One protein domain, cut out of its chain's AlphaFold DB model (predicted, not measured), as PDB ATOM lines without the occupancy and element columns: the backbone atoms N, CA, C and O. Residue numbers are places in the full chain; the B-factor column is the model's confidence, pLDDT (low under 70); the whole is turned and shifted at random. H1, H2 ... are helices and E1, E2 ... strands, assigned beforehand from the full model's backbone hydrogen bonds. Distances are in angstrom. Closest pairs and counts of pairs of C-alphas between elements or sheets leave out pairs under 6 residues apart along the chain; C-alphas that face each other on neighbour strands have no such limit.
ATOM      1  N   GLY A 107     138.568  52.305  97.838       82.12
ATOM      2  CA  GLY A 107     139.712  52.619  98.696       82.12
ATOM      3  C   GLY A 107     139.463  52.492 100.203       82.12
ATOM      4  O   GLY A 107     140.373  52.784 100.975       82.12
ATOM      5  N   ALA A 108     138.276  52.056 100.639       81.75
ATOM      6  CA  ALA A 108     137.980  51.762 102.044       81.75
ATOM      7  C   ALA A 108     136.720  50.893 102.205       81.75
ATOM      8  O   ALA A 108     135.878  50.840 101.307       81.75
ATOM      9  N   THR A 109     136.577  50.254 103.374       83.50
ATOM     10  CA  THR A 109     135.379  49.470 103.712       83.50
ATOM     11  C   THR A 109     134.156  50.372 103.774       83.50
ATOM     12  O   THR A 109     134.226  51.468 104.330       83.50
ATOM     13  N   THR A 110     133.044  49.944 103.189       83.50
ATOM     14  CA  THR A 110     131.813  50.740 103.132       83.50
ATOM     15  C   THR A 110     130.880  50.372 104.285       83.50
ATOM     16  O   THR A 110     130.744  49.204 104.630       83.50
ATOM     17  N   ALA A 111     130.258  51.359 104.929       81.12
ATOM     18  CA  ALA A 111     129.389  51.131 106.092       81.12
ATOM     19  C   ALA A 111     127.929  51.528 105.857       81.12
ATOM     20  O   ALA A 111     127.045  51.121 106.607       81.12
ATOM     21  N   GLY A 112     127.672  52.313 104.820       82.94
ATOM     22  CA  GLY A 112     126.345  52.764 104.457       82.94
ATOM     23  C   GLY A 112     126.351  53.327 103.049       82.94
ATOM     24  O   GLY A 112     127.393  53.764 102.562       82.94
ATOM     25  N   TYR A 113     125.202  53.292 102.386       89.50
ATOM     26  CA  TYR A 113     125.085  53.575 100.961       89.50
ATOM     27  C   TYR A 113     123.715  54.158 100.619       89.50
ATOM     28  O   TYR A 113     122.745  53.994 101.357       89.50
ATOM     29  N   GLY A 114     123.645  54.823  99.474       90.19
ATOM     30  CA  GLY A 114     122.414  55.323  98.890       90.19
ATOM     31  C   GLY A 114     122.622  55.733  97.437       90.19
ATOM     32  O   GLY A 114     123.752  55.923  96.980       90.19
ATOM     33  N   ILE A 115     121.515  55.909  96.722       91.88
ATOM     34  CA  ILE A 115     121.485  56.483  95.378       91.88
ATOM     35  C   ILE A 115     120.553  57.691  95.363       91.88
ATOM     36  O   ILE A 115     119.518  57.712  96.030       91.88
ATOM     37  N   SER A 116     120.917  58.717  94.601       91.06
ATOM     38  CA  SER A 116     120.038  59.860  94.365       91.06
ATOM     39  C   SER A 116     118.772  59.424  93.622       91.06
ATOM     40  O   SER A 116     118.850  58.591  92.721       91.06
ATOM     41  N   SER A 117     117.634  60.060  93.903       89.25
ATOM     42  CA  SER A 117     116.356  59.810  93.209       89.25
ATOM     43  C   SER A 117     116.431  60.004  91.689       89.25
ATOM     44  O   SER A 117     115.701  59.360  90.944       89.25
ATOM     45  N   CYS A 118     117.343  60.856  91.212       89.62
ATOM     46  CA  CYS A 118     117.599  61.059  89.785       89.62
ATOM     47  C   CYS A 118     118.583  60.054  89.161       89.62
ATOM     48  O   CYS A 118     118.896  60.183  87.984       89.62
ATOM     49  N   GLY A 119     119.126  59.113  89.941       91.75
ATOM     50  CA  GLY A 119     120.057  58.092  89.453       91.75
ATOM     51  C   GLY A 119     121.452  58.596  89.065       91.75
ATOM     52  O   GLY A 119     122.269  57.830  88.585       91.75
ATOM     53  N   ARG A 120     121.772  59.876  89.284       91.56
ATOM     54  CA  ARG A 120     123.052  60.467  88.844       91.56
ATOM     55  C   ARG A 120     124.189  60.357  89.852       91.56
ATOM     56  O   ARG A 120     125.336  60.620  89.500       91.56
ATOM     57  N   TYR A 121     123.890  60.022  91.104       91.06
ATOM     58  CA  TYR A 121     124.893  59.978  92.165       91.06
ATOM     59  C   TYR A 121     124.677  58.796  93.100       91.06
ATOM     60  O   TYR A 121     123.561  58.583  93.576       91.06
ATOM     61  N   LEU A 122     125.764  58.105  93.429       91.88
ATOM     62  CA  LEU A 122     125.854  57.205  94.576       91.88
ATOM     63  C   LEU A 122     126.558  57.928  95.716       91.88
ATOM     64  O   LEU A 122     127.534  58.640  95.477       91.88
ATOM     65  N   ALA A 123     126.100  57.726  96.946       90.38
ATOM     66  CA  ALA A 123     126.852  58.106  98.135       90.38
ATOM     67  C   ALA A 123     127.087  56.877  98.985       90.38
ATOM     68  O   ALA A 123     126.209  56.028  99.114       90.38
ATOM     69  N   PHE A 124     128.256  56.822  99.601       89.00
ATOM     70  CA  PHE A 124     128.563  55.805 100.587       89.00
ATOM     71  C   PHE A 124     129.475  56.365 101.672       89.00
ATOM     72  O   PHE A 124     130.273  57.276 101.431       89.00
ATOM     73  N   SER A 125     129.345  55.830 102.877       86.62
ATOM     74  CA  SER A 125     130.232  56.130 103.994       86.62
ATOM     75  C   SER A 125     131.327  55.075 104.089       86.62
ATOM     76  O   SER A 125     131.076  53.889 103.873       86.62
ATOM     77  N   THR A 126     132.547  55.506 104.396       85.38
ATOM     78  CA  THR A 126     133.687  54.611 104.617       85.38
ATOM     79  C   THR A 126     133.999  54.444 106.099       85.38
ATOM     80  O   THR A 126     133.827  55.364 106.896       85.38
ATOM     81  N   TRP A 127     134.479  53.261 106.469       76.88
ATOM     82  CA  TRP A 127     134.894  52.866 107.815       76.88
ATOM     83  C   TRP A 127     136.272  52.175 107.750       76.88
ATOM     84  O   TRP A 127     136.689  51.756 106.666       76.88
ATOM     85  N   PRO A 128     137.016  52.014 108.862       63.50
ATOM     86  CA  PRO A 128     137.045  52.812 110.095       63.50
ATOM     87  C   PRO A 128     138.087  53.940 110.095       63.50
ATOM     88  O   PRO A 128     138.009  54.841 110.925       63.50
ATOM     89  N   SER A 129     139.107  53.874 109.236       65.56
ATOM     90  CA  SER A 129     140.331  54.673 109.407       65.56
ATOM     91  C   SER A 129     140.174  56.133 108.989       65.56
ATOM     92  O   SER A 129     140.828  57.011 109.544       65.56
ATOM     93  N   THR A 130     139.294  56.402 108.026       72.44
ATOM     94  CA  THR A 130     138.986  57.747 107.536       72.44
ATOM     95  C   THR A 130     137.484  57.839 107.269       72.44
ATOM     96  O   THR A 130     137.031  57.524 106.164       72.44
ATOM     97  N   PRO A 131     136.676  58.195 108.289       73.88
ATOM     98  CA  PRO A 131     135.248  58.375 108.093       73.88
ATOM     99  C   PRO A 131     135.031  59.489 107.071       73.88
ATOM    100  O   PRO A 131     135.337  60.655 107.315       73.88
ATOM    101  N   ALA A 132     134.550  59.107 105.897       82.50
ATOM    102  CA  ALA A 132     134.273  60.015 104.804       82.50
ATOM    103  C   ALA A 132     132.967  59.606 104.140       82.50
ATOM    104  O   ALA A 132     132.625  58.426 104.059       82.50
ATOM    105  N   VAL A 133     132.245  60.606 103.650       84.25
ATOM    106  CA  VAL A 133     131.127  60.400 102.739       84.25
ATOM    107  C   VAL A 133     131.679  60.636 101.352       84.25
ATOM    108  O   VAL A 133     132.145  61.723 101.008       84.25
ATOM    109  N   ASN A 134     131.661  59.579 100.567       86.56
ATOM    110  CA  ASN A 134     132.140  59.578  99.205       86.56
ATOM    111  C   ASN A 134     130.937  59.703  98.291       86.56
ATOM    112  O   ASN A 134     129.892  59.109  98.562       86.56
ATOM    113  N   ILE A 135     131.093  60.470  97.215       87.94
ATOM    114  CA  ILE A 135     130.093  60.543  96.159       87.94
ATOM    115  C   ILE A 135     130.723  60.141  94.839       87.94
ATOM    116  O   ILE A 135     131.828  60.560  94.492       87.94
ATOM    117  N   VAL A 136     129.986  59.331  94.096       89.88
ATOM    118  CA  VAL A 136     130.349  58.880  92.759       89.88
ATOM    119  C   VAL A 136     129.301  59.409  91.807       89.88
ATOM    120  O   VAL A 136     128.110  59.172  92.008       89.88
ATOM    121  N   ALA A 137     129.746  60.155  90.799       90.44
ATOM    122  CA  ALA A 137     128.885  60.518  89.686       90.44
ATOM    123  C   ALA A 137     128.701  59.299  88.777       90.44
ATOM    124  O   ALA A 137     129.660  58.571  88.503       90.44
ATOM    125  N   LEU A 138     127.465  59.095  88.345       92.38
ATOM    126  CA  LEU A 138     127.093  58.094  87.362       92.38
ATOM    127  C   LEU A 138     126.911  58.793  86.019       92.38
ATOM    128  O   LEU A 138     126.219  59.815  85.950       92.38
ATOM    129  N   ASP A 139     127.520  58.240  84.973       92.25
ATOM    130  CA  ASP A 139     127.321  58.721  83.611       92.25
ATOM    131  C   ASP A 139     125.821  58.648  83.282       92.25
ATOM    132  O   ASP A 139     125.180  57.616  83.512       92.25
ATOM    133  N   PRO A 140     125.208  59.730  82.781       89.62
ATOM    134  CA  PRO A 140     123.760  59.790  82.613       89.62
ATOM    135  C   PRO A 140     123.217  58.819  81.557       89.62
ATOM    136  O   PRO A 140     122.008  58.599  81.533       89.62
ATOM    137  N   THR A 141     124.074  58.267  80.692       91.94
ATOM    138  CA  THR A 141     123.665  57.404  79.573       91.94
ATOM    139  C   THR A 141     123.859  55.927  79.905       91.94
ATOM    140  O   THR A 141     122.961  55.116  79.713       91.94
ATOM    141  N   SER A 142     125.042  55.577  80.394       94.19
ATOM    142  CA  SER A 142     125.457  54.217  80.728       94.19
ATOM    143  C   SER A 142     125.172  53.848  82.180       94.19
ATOM    144  O   SER A 142     125.186  52.670  82.514       94.19
ATOM    145  N   HIS A 143     124.928  54.836  83.048       93.88
ATOM    146  CA  HIS A 143     124.763  54.667  84.494       93.88
ATOM    147  C   HIS A 143     125.985  54.049  85.190       93.88
ATOM    148  O   HIS A 143     125.882  53.532  86.307       93.88
ATOM    149  N   LEU A 144     127.158  54.134  84.558       94.50
ATOM    150  CA  LEU A 144     128.410  53.632  85.109       94.50
ATOM    151  C   LEU A 144     129.148  54.715  85.911       94.50
ATOM    152  O   LEU A 144     129.034  55.901  85.599       94.50
ATOM    153  N   PRO A 145     129.924  54.333  86.940       92.19
ATOM    154  CA  PRO A 145     130.790  55.252  87.673       92.19
ATOM    155  C   PRO A 145     131.791  55.983  86.762       92.19
ATOM    156  O   PRO A 145     132.662  55.348  86.174       92.19
ATOM    157  N   GLU A 146     131.734  57.316  86.692       87.06
ATOM    158  CA  GLU A 146     132.726  58.104  85.935       87.06
ATOM    159  C   GLU A 146     134.005  58.341  86.748       87.06
ATOM    160  O   GLU A 146     135.125  58.209  86.252       87.06
ATOM    161  N   LYS A 147     133.843  58.744  88.017       79.81
ATOM    162  CA  LYS A 147     134.947  59.014  88.945       79.81
ATOM    163  C   LYS A 147     134.452  59.073  90.385       79.81
ATOM    164  O   LYS A 147     133.468  59.750  90.690       79.81
ATOM    165  N   VAL A 148     135.187  58.429  91.290       74.50
ATOM    166  CA  VAL A 148     134.961  58.567  92.732       74.50
ATOM    167  C   VAL A 148     135.530  59.905  93.186       74.50
ATOM    168  O   VAL A 148     136.719  60.186  93.015       74.50
ATOM    169  N   LYS A 149     134.676  60.747  93.767       75.31
ATOM    170  CA  LYS A 149     135.103  61.965  94.439       75.31
ATOM    171  C   LYS A 149     134.882  61.802  95.933       75.31
ATOM    172  O   LYS A 149     133.765  61.909  96.437       75.31
ATOM    173  N   SER A 150     135.976  61.573  96.645       68.25
ATOM    174  CA  SER A 150     135.968  61.593  98.100       68.25
ATOM    175  C   SER A 150     135.833  63.024  98.587       68.25
ATOM    176  O   SER A 150     136.546  63.926  98.134       68.25
ATOM    177  N   LEU A 151     134.908  63.241  99.513       64.44
ATOM    178  CA  LEU A 151     134.820  64.496 100.230       64.44
ATOM    179  C   LEU A 151     135.298  64.241 101.647       64.44
ATOM    180  O   LEU A 151     134.754  63.361 102.318       64.44
ATOM    181  N   PRO A 152     136.298  64.995 102.122       61.47
ATOM    182  CA  PRO A 152     136.650  64.936 103.521       61.47
ATOM    183  C   PRO A 152     135.456  65.479 104.303       61.47
ATOM    184  O   PRO A 152     135.203  66.686 104.332       61.47
ATOM    185  N   VAL A 153     134.691  64.587 104.924       61.06
ATOM    186  CA  VAL A 153     133.761  65.001 105.963       61.06
ATOM    187  C   VAL A 153     134.641  65.299 107.167       61.06
ATOM    188  O   VAL A 153     135.112  64.404 107.851       61.06
ATOM    189  N   GLN A 154     134.955  66.582 107.367       51.34
ATOM    190  CA  GLN A 154     135.778  67.033 108.498       51.34
ATOM    191  C   GLN A 154     135.112  66.792 109.859       51.34
ATOM    192  O   GLN A 154     135.739  66.976 110.898       51.34
ATOM    193  N   GLU A 155     133.843  66.395 109.868       56.59
ATOM    194  CA  GLU A 155     133.186  65.921 111.071       56.59
ATOM    195  C   GLU A 155     133.431  64.425 111.177       56.59
ATOM    196  O   GLU A 155     133.084  63.666 110.280       56.59
ATOM    197  N   ARG A 156     134.064  64.018 112.274       56.03
ATOM    198  CA  ARG A 156     134.285  62.620 112.620       56.03
ATOM    199  C   ARG A 156     132.932  61.893 112.579       56.03
ATOM    200  O   ARG A 156     132.141  62.017 113.509       56.03
ATOM    201  N   CYS A 157     132.623  61.200 111.482       55.00
ATOM    202  CA  CYS A 157     131.470  60.308 111.421       55.00
ATOM    203  C   CYS A 157     131.863  59.035 112.161       55.00
ATOM    204  O   CYS A 157     132.265  58.043 111.556       55.00
ATOM    205  N   ASP A 158     131.810  59.080 113.488       56.50
ATOM    206  CA  ASP A 158     131.908  57.864 114.271       56.50
ATOM    207  C   ASP A 158     130.605  57.075 114.017       56.50
ATOM    208  O   ASP A 158     129.518  57.505 114.404       56.50
ATOM    209  N   PHE A 159     130.741  55.927 113.341       54.81
ATOM    210  CA  PHE A 159     129.747  54.864 113.089       54.81
ATOM    211  C   PHE A 159     128.900  54.889 111.798       54.81
ATOM    212  O   PHE A 159     128.813  55.872 111.069       54.81
ATOM    213  N   LYS A 160     128.341  53.689 111.537       63.91
ATOM    214  CA  LYS A 160     127.674  53.079 110.365       63.91
ATOM    215  C   LYS A 160     126.473  53.831 109.775       63.91
ATOM    216  O   LYS A 160     125.426  53.244 109.507       63.91
ATOM    217  N   SER A 161     126.576  55.132 109.604       65.38
ATOM    218  CA  SER A 161     125.471  55.893 109.055       65.38
ATOM    219  C   SER A 161     125.383  55.712 107.551       65.38
ATOM    220  O   SER A 161     126.344  55.988 106.823       65.38
ATOM    221  N   ALA A 162     124.215  55.282 107.080       69.81
ATOM    222  CA  ALA A 162     123.885  55.347 105.668       69.81
ATOM    223  C   ALA A 162     123.660  56.814 105.267       69.81
ATOM    224  O   ALA A 162     122.844  57.492 105.897       69.81
ATOM    225  N   PRO A 163     124.382  57.339 104.259       75.44
ATOM    226  CA  PRO A 163     124.005  58.599 103.650       75.44
ATOM    227  C   PRO A 163     122.627  58.434 103.009       75.44
ATOM    228  O   PRO A 163     122.402  57.530 102.207       75.44
ATOM    229  N   ILE A 164     121.707  59.322 103.359       77.00
ATOM    230  CA  ILE A 164     120.361  59.361 102.801       77.00
ATOM    231  C   ILE A 164     120.312  60.528 101.828       77.00
ATOM    232  O   ILE A 164     120.580  61.671 102.194       77.00
ATOM    233  N   PHE A 165     119.947  60.270 100.578       75.12
ATOM    234  CA  PHE A 165     119.649  61.355  99.652       75.12
ATOM    235  C   PHE A 165     118.238  61.881  99.901       75.12
ATOM    236  O   PHE A 165     117.288  61.111 100.009       75.12
ATOM    237  N   ALA A 166     118.103  63.201  99.953       70.38
ATOM    238  CA  ALA A 166     116.825  63.891 100.023       70.38
ATOM    239  C   ALA A 166     116.830  65.056  99.029       70.38
ATOM    240  O   ALA A 166     117.831  65.756  98.886       70.38
ATOM    241  N   GLY A 167     115.714  65.285  98.344       59.22
ATOM    242  CA  GLY A 167     115.572  66.397  97.405       59.22
ATOM    243  C   GLY A 167     115.044  65.980  96.038       59.22
ATOM    244  O   GLY A 167     114.930  64.793  95.721       59.22
ATOM    245  N   ASP A 168     114.694  66.987  95.247       63.47
ATOM    246  CA  ASP A 168     114.184  66.829  93.890       63.47
ATOM    247  C   ASP A 168     115.313  66.922  92.844       63.47
ATOM    248  O   ASP A 168     116.506  66.952  93.158       63.47
ATOM    249  N   THR A 169     114.938  66.958  91.566       62.03
ATOM    250  CA  THR A 169     115.875  67.067  90.440       62.03
ATOM    251  C   THR A 169     116.608  68.414  90.368       62.03
ATOM    252  O   THR A 169     117.626  68.501  89.674       62.03
ATOM    253  N   SER A 170     116.127  69.446  91.071       62.97
ATOM    254  CA  SER A 170     116.644  70.821  91.057       62.97
ATOM    255  C   SER A 170     117.600  71.118  92.221       62.97
ATOM    256  O   SER A 170     118.540  71.911  92.081       62.97
ATOM    257  N   ALA A 171     117.414  70.446  93.360       63.75
ATOM    258  CA  ALA A 171     118.262  70.569  94.534       63.75
ATOM    259  C   ALA A 171     118.438  69.208  95.214       63.75
ATOM    260  O   ALA A 171     117.638  68.795  96.052       63.75
ATOM    261  N   LEU A 172     119.542  68.537  94.881       82.19
ATOM    262  CA  LEU A 172     119.897  67.280  95.517       82.19
ATOM    263  C   LEU A 172     120.679  67.549  96.805       82.19
ATOM    264  O   LEU A 172     121.747  68.174  96.787       82.19
ATOM    265  N   TYR A 173     120.160  67.047  97.918       84.94
ATOM    266  CA  TYR A 173     120.850  67.031  99.194       84.94
ATOM    267  C   TYR A 173     121.232  65.598  99.570       84.94
ATOM    268  O   TYR A 173     120.506  64.641  99.313       84.94
ATOM    269  N   CYS A 174     122.390  65.456 100.199       83.56
ATOM    270  CA  CYS A 174     122.786  64.257 100.915       83.56
ATOM    271  C   CYS A 174     122.754  64.592 102.407       83.56
ATOM    272  O   CYS A 174     123.407  65.535 102.860       83.56
ATOM    273  N   LEU A 175     121.923  63.870 103.144       85.50
ATOM    274  CA  LEU A 175     121.802  63.931 104.587       85.50
ATOM    275  C   LEU A 175     122.609  62.786 105.176       85.50
ATOM    276  O   LEU A 175     122.466  61.630 104.787       85.50
ATOM    277  N   VAL A 176     123.460  63.114 106.131       82.25
ATOM    278  CA  VAL A 176     124.317  62.147 106.802       82.25
ATOM    279  C   VAL A 176     124.051  62.309 108.280       82.25
ATOM    280  O   VAL A 176     124.484  63.285 108.890       82.25
ATOM    281  N   ALA A 177     123.289  61.381 108.846       81.44
ATOM    282  CA  ALA A 177     123.168  61.290 110.292       81.44
ATOM    283  C   ALA A 177     124.506  60.808 110.862       81.44
ATOM    284  O   ALA A 177     125.146  59.947 110.278       81.44
ATOM    285  N   THR A 178     124.957  61.326 111.990       74.69
ATOM    286  CA  THR A 178     126.078  60.785 112.757       74.69
ATOM    287  C   THR A 178     125.545  60.495 114.149       74.69
ATOM    288  O   THR A 178     125.064  61.416 114.802       74.69
ATOM    289  N   PRO A 179     125.577  59.244 114.637       69.75
ATOM    290  CA  PRO A 179     125.073  58.935 115.975       69.75
ATOM    291  C   PRO A 179     125.925  59.596 117.065       69.75
ATOM    292  O   PRO A 179     125.459  59.825 118.172       69.75
ATOM    293  N   TYR A 180     127.162  59.989 116.756       73.44
ATOM    294  CA  TYR A 180     128.010  60.751 117.665       73.44
ATOM    295  C   TYR A 180     128.758  61.818 116.862       73.44
ATOM    296  O   TYR A 180     129.576  61.454 116.019       73.44
ATOM    297  N   PRO A 181     128.476  63.122 117.062       66.25
ATOM    298  CA  PRO A 181     127.684  63.739 118.142       66.25
ATOM    299  C   PRO A 181     126.150  63.879 117.913       66.25
ATOM    300  O   PRO A 181     125.602  64.931 118.221       66.25
ATOM    301  N   ASN A 182     125.422  62.855 117.440       75.12
ATOM    302  CA  ASN A 182     123.969  62.931 117.145       75.12
ATOM    303  C   ASN A 182     123.610  64.113 116.221       75.12
ATOM    304  O   ASN A 182     122.675  64.872 116.477       75.12
ATOM    305  N   VAL A 183     124.381  64.301 115.147       81.00
ATOM    306  CA  VAL A 183     124.206  65.421 114.214       81.00
ATOM    307  C   VAL A 183     123.717  64.903 112.871       81.00
ATOM    308  O   VAL A 183     124.241  63.933 112.342       81.00
ATOM    309  N   VAL A 184     122.738  65.578 112.271       82.56
ATOM    310  CA  VAL A 184     122.427  65.390 110.850       82.56
ATOM    311  C   VAL A 184     123.145  66.474 110.062       82.56
ATOM    312  O   VAL A 184     122.805  67.654 110.140       82.56
ATOM    313  N   SER A 185     124.160  66.068 109.310       81.88
ATOM    314  CA  SER A 185     124.905  66.941 108.411       81.88
ATOM    315  C   SER A 185     124.227  66.964 107.038       81.88
ATOM    316  O   SER A 185     123.892  65.916 106.487       81.88
ATOM    317  N   GLN A 186     124.014  68.158 106.477       86.38
ATOM    318  CA  GLN A 186     123.403  68.344 105.159       86.38
ATOM    319  C   GLN A 186     124.423  68.851 104.138       86.38
ATOM    320  O   GLN A 186     125.079  69.886 104.301       86.38
ATOM    321  N   PHE A 187     124.487  68.147 103.019       84.25
ATOM    322  CA  PHE A 187     125.390  68.410 101.914       84.25
ATOM    323  C   PHE A 187     124.574  68.720 100.667       84.25
ATOM    324  O   PHE A 187     123.775  67.896 100.240       84.25
ATOM    325  N   ARG A 188     124.758  69.897 100.063       86.25
ATOM    326  CA  ARG A 188     124.128  70.201  98.771       86.25
ATOM    327  C   ARG A 188     125.029  69.706  97.652       86.25
ATOM    328  O   ARG A 188     126.176  70.145  97.572       86.25
ATOM    329  N   ILE A 189     124.501  68.862  96.777       82.88
ATOM    330  CA  ILE A 189     125.201  68.355  95.598       82.88
ATOM    331  C   ILE A 189     124.910  69.298  94.432       82.88
ATOM    332  O   ILE A 189     123.760  69.530  94.059       82.88
ATOM    333  N   LYS A 190     125.962  69.891  93.873       82.12
ATOM    334  CA  LYS A 190     125.878  70.700  92.655       82.12
ATOM    335  C   LYS A 190     125.843  69.784  91.427       82.12
ATOM    336  O   LYS A 190     126.429  68.704  91.489       82.12
ATOM    337  N   PRO A 191     125.287  70.236  90.286       74.56
ATOM    338  CA  PRO A 191     125.312  69.476  89.030       74.56
ATOM    339  C   PRO A 191     126.713  68.995  88.631       74.56
ATOM    340  O   PRO A 191     126.877  67.891  88.134       74.56
ATOM    341  N   SER A 192     127.747  69.778  88.953       73.94
ATOM    342  CA  SER A 192     129.156  69.419  88.746       73.94
ATOM    343  C   SER A 192     129.684  68.320  89.692       73.94
ATOM    344  O   SER A 192     130.897  68.185  89.846       73.94
ATOM    345  N   GLY A 193     128.817  67.643  90.452       68.25
ATOM    346  CA  GLY A 193     129.173  66.658  91.483       68.25
ATOM    347  C   GLY A 193     129.893  67.245  92.705       68.25
ATOM    348  O   GLY A 193     130.379  66.514  93.564       68.25
ATOM    349  N   LEU A 194     130.012  68.573  92.794       66.25
ATOM    350  CA  LEU A 194     130.637  69.241  93.934       66.25
ATOM    351  C   LEU A 194     129.642  69.344  95.080       66.25
ATOM    352  O   LEU A 194     128.585  69.952  94.926       66.25
ATOM    353  N   ILE A 195     130.022  68.844  96.249       67.06
ATOM    354  CA  ILE A 195     129.288  69.132  97.471       67.06
ATOM    355  C   ILE A 195     129.748  70.464  98.047       67.06
ATOM    356  O   ILE A 195     130.939  70.688  98.251       67.06
ATOM    357  N   ALA A 196     128.789  71.322  98.378       69.62
ATOM    358  CA  ALA A 196     129.002  72.382  99.350       69.62
ATOM    359  C   ALA A 196     128.330  71.974 100.666       69.62
ATOM    360  O   ALA A 196     127.149  71.609 100.669       69.62
ATOM    361  N   LYS A 197     129.063  72.051 101.784       70.38
ATOM    362  CA  LYS A 197     128.452  71.943 103.114       70.38
ATOM    363  C   LYS A 197     127.473  73.105 103.258       70.38
ATOM    364  O   LYS A 197     127.880  74.268 103.260       70.38
ATOM    365  N   GLY A 198     126.183  72.791 103.306       63.78
ATOM    366  CA  GLY A 198     125.166  73.795 103.564       63.78
ATOM    367  C   GLY A 198     125.199  74.149 105.044       63.78
ATOM    368  O   GLY A 198     125.152  73.260 105.886       63.78
ATOM    369  N   LYS A 199     125.256  75.438 105.385       56.91
ATOM    370  CA  LYS A 199     124.831  75.898 106.713       56.91
ATOM    371  C   LYS A 199     123.320  76.084 106.667       56.91
ATOM    372  O   LYS A 199     122.845  77.211 106.597       56.91
ATOM    373  N   VAL A 200     122.562  74.994 106.619       53.88
ATOM    374  CA  VAL A 200     121.122  75.099 106.861       53.88
ATOM    375  C   VAL A 200     120.934  74.874 108.357       53.88
ATOM    376  O   VAL A 200     121.361  73.831 108.856       53.88
ATOM    377  N   PRO A 201     120.389  75.844 109.109       46.34
ATOM    378  CA  PRO A 201     120.047  75.605 110.499       46.34
ATOM    379  C   PRO A 201     118.970  74.522 110.522       46.34
ATOM    380  O   PRO A 201     117.825  74.769 110.150       46.34
ATOM    381  N   PHE A 202     119.341  73.309 110.933       49.66
ATOM    382  CA  PHE A 202     118.349  72.312 111.313       49.66
ATOM    383  C   PHE A 202     117.475  72.937 112.410       49.66
ATOM    384  O   PHE A 202     118.024  73.583 113.315       49.66
ATOM    385  N   PRO A 203     116.139  72.794 112.358       46.78
ATOM    386  CA  PRO A 203     115.292  73.259 113.443       46.78
ATOM    387  C   PRO A 203     115.813  72.656 114.749       46.78
ATOM    388  O   PRO A 203     115.917  71.435 114.864       46.78
ATOM    389  N   LYS A 204     116.162  73.501 115.730       43.59
ATOM    390  CA  LYS A 204     116.727  73.070 117.027       43.59
ATOM    391  C   LYS A 204     115.885  71.987 117.721       43.59
ATOM    392  O   LYS A 204     116.428  71.230 118.517       43.59
ATOM    393  N   ALA A 205     114.600  71.886 117.378       42.72
ATOM    394  CA  ALA A 205     113.670  70.869 117.858       42.72
ATOM    395  C   ALA A 205     114.121  69.416 117.593       42.72
ATOM    396  O   ALA A 205     113.791  68.540 118.382       42.72
ATOM    397  N   PHE A 206     114.917  69.145 116.550       44.81
ATOM    398  CA  PHE A 206     115.400  67.784 116.262       44.81
ATOM    399  C   PHE A 206     116.664  67.389 117.036       44.81
ATOM    400  O   PHE A 206     116.947  66.203 117.174       44.81
ATOM    401  N   ALA A 207     117.414  68.354 117.579       41.34
ATOM    402  CA  ALA A 207     118.700  68.097 118.234       41.34
ATOM    403  C   ALA A 207     118.579  67.466 119.637       41.34
ATOM    404  O   ALA A 207     119.594  67.107 120.228       41.34
ATOM    405  N   GLN A 208     117.365  67.344 120.188       37.56
ATOM    406  CA  GLN A 208     117.126  66.794 121.530       37.56
ATOM    407  C   GLN A 208     116.413  65.434 121.541       37.56
ATOM    408  O   GLN A 208     116.196  64.880 122.616       37.56
ATOM    409  N   ALA A 209     116.080  64.856 120.383       37.78
ATOM    410  CA  ALA A 209     115.536  63.502 120.325       37.78
ATOM    411  C   ALA A 209     116.674  62.478 120.490       37.78
ATOM    412  O   ALA A 209     117.272  62.007 119.527       37.78
ATOM    413  N   SER A 210     117.011  62.162 121.739       33.09
ATOM    414  CA  SER A 210     117.956  61.108 122.102       33.09
ATOM    415  C   SER A 210     117.338  59.733 121.845       33.09
ATOM    416  O   SER A 210     116.691  59.171 122.725       33.09
ATOM    417  N   THR A 211     117.490  59.190 120.639       35.00
ATOM    418  CA  THR A 211     117.365  57.747 120.360       35.00
ATOM    419  C   THR A 211     117.917  57.413 118.975       35.00
ATOM    420  O   THR A 211     117.916  58.253 118.079       35.00
ATOM    421  N   TYR A 212     118.404  56.177 118.817       34.09
ATOM    422  CA  TYR A 212     118.868  55.603 117.553       34.09
ATOM    423  C   TYR A 212     117.842  55.842 116.440       34.09
ATOM    424  O   TYR A 212     116.799  55.192 116.392       34.09
ATOM    425  N   LEU A 213     118.144  56.769 115.534       35.19
ATOM    426  CA  LEU A 213     117.380  56.945 114.309       35.19
ATOM    427  C   LEU A 213     117.796  55.844 113.327       35.19
ATOM    428  O   LEU A 213     118.700  56.029 112.516       35.19
ATOM    429  N   THR A 214     117.152  54.683 113.420       33.78
ATOM    430  CA  THR A 214     117.171  53.692 112.339       33.78
ATOM    431  C   THR A 214     116.050  54.061 111.377       33.78
ATOM    432  O   THR A 214     114.878  53.927 111.724       33.78
ATOM    433  N   ILE A 215     116.397  54.575 110.195       36.59
ATOM    434  CA  ILE A 215     115.438  54.770 109.104       36.59
ATOM    435  C   ILE A 215     115.510  53.517 108.236       36.59
ATOM    436  O   ILE A 215     116.426  53.381 107.429       36.59
ATOM    437  N   ASP A 216     114.555  52.609 108.420       30.72
ATOM    438  CA  ASP A 216     114.314  51.521 107.474       30.72
ATOM    439  C   ASP A 216     113.321  52.002 106.403       30.72
ATOM    440  O   ASP A 216     112.350  52.706 106.694       30.72
ATOM    441  N   ALA A 217     113.578  51.654 105.143       29.75
ATOM    442  CA  ALA A 217     112.683  51.976 104.037       29.75
ATOM    443  C   ALA A 217     111.421  51.100 104.099       29.75
ATOM    444  O   ALA A 217     111.504  49.878 104.211       29.75
TER     445      ALA A 217
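AT A GLANCE: This is residues 107 to 217 of the 349 residues of the protein "Secreted protein" of Achlya hypogyna (UniProt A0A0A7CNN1). Two four-stranded sheets, E1 to E4 and E5 to E8, lie face to face as a small sandwich, both strongly twisted. The short helix H1 lies at one end of the longest axis, and a tail without named elements follows it. The 111 printed residues hold eight strands and then one helix; each sheet is an antiparallel meander, each strand the neighbour of the one before, in the orders E1 E2 E3 E4 and E5 E6 E7 E8. The class is mostly strand, with under half of the residues in named elements; the whole is compact, radius of gyration of the C-alphas 13.8 A, spanning 43 by 32 by 27 A.

IN THESE COORDINATES: Find C-alpha 109 at (135.379, 49.470, 103.712); E1 runs from there to 115, 17.7 A. E2 is residues 121 to 127, 19.9 A; E3, 133 to 138; E4, 145 to 151. Then read E5, 163 to 167; E6, 172 to 178, 19.4 A; E7, 183 to 189, 18.9 A; E8, 195 to 197. H1, residues 204 to 208, ends at (117.126, 66.794, 121.530).

HOW THE PARTS SIT: Look for backbone atoms within hydrogen-bond range: N 111 and O 125, 2.9 A, in the hairpin E1 and E2; N 122 and O 136, 2.9 A, in the hairpin E2 and E3; N 149 and O 135, 2.9 A, in the hairpin E3 and E4. In the other sheet see N 164 and O 175, 2.8 A, for E5 and E6; N 174 and O 187, 2.8 A, for E6 and E7; N 188 and O 196, 3.0 A, for E7 and E8. Between the sheets, the closest C-alphas of E1 and E5 are Tyr 113 and Pro 163, 5.8 A. H1 is only just not on the second sheet, with 4 pairs of C-alphas within 10 A; its O i to N i+4 pairs within range are 0 of 1, O i to N i+3 1 of 2.

THE WHOLE: The farthest C-alphas, Ser 142 and Gln 208, are 43.5 A apart. The printed part has no cut; E4 to E5 is the long link. Mean pLDDT of the printed part is 71.4; residues 150 to 162 and 198 to 217 are among those under 70.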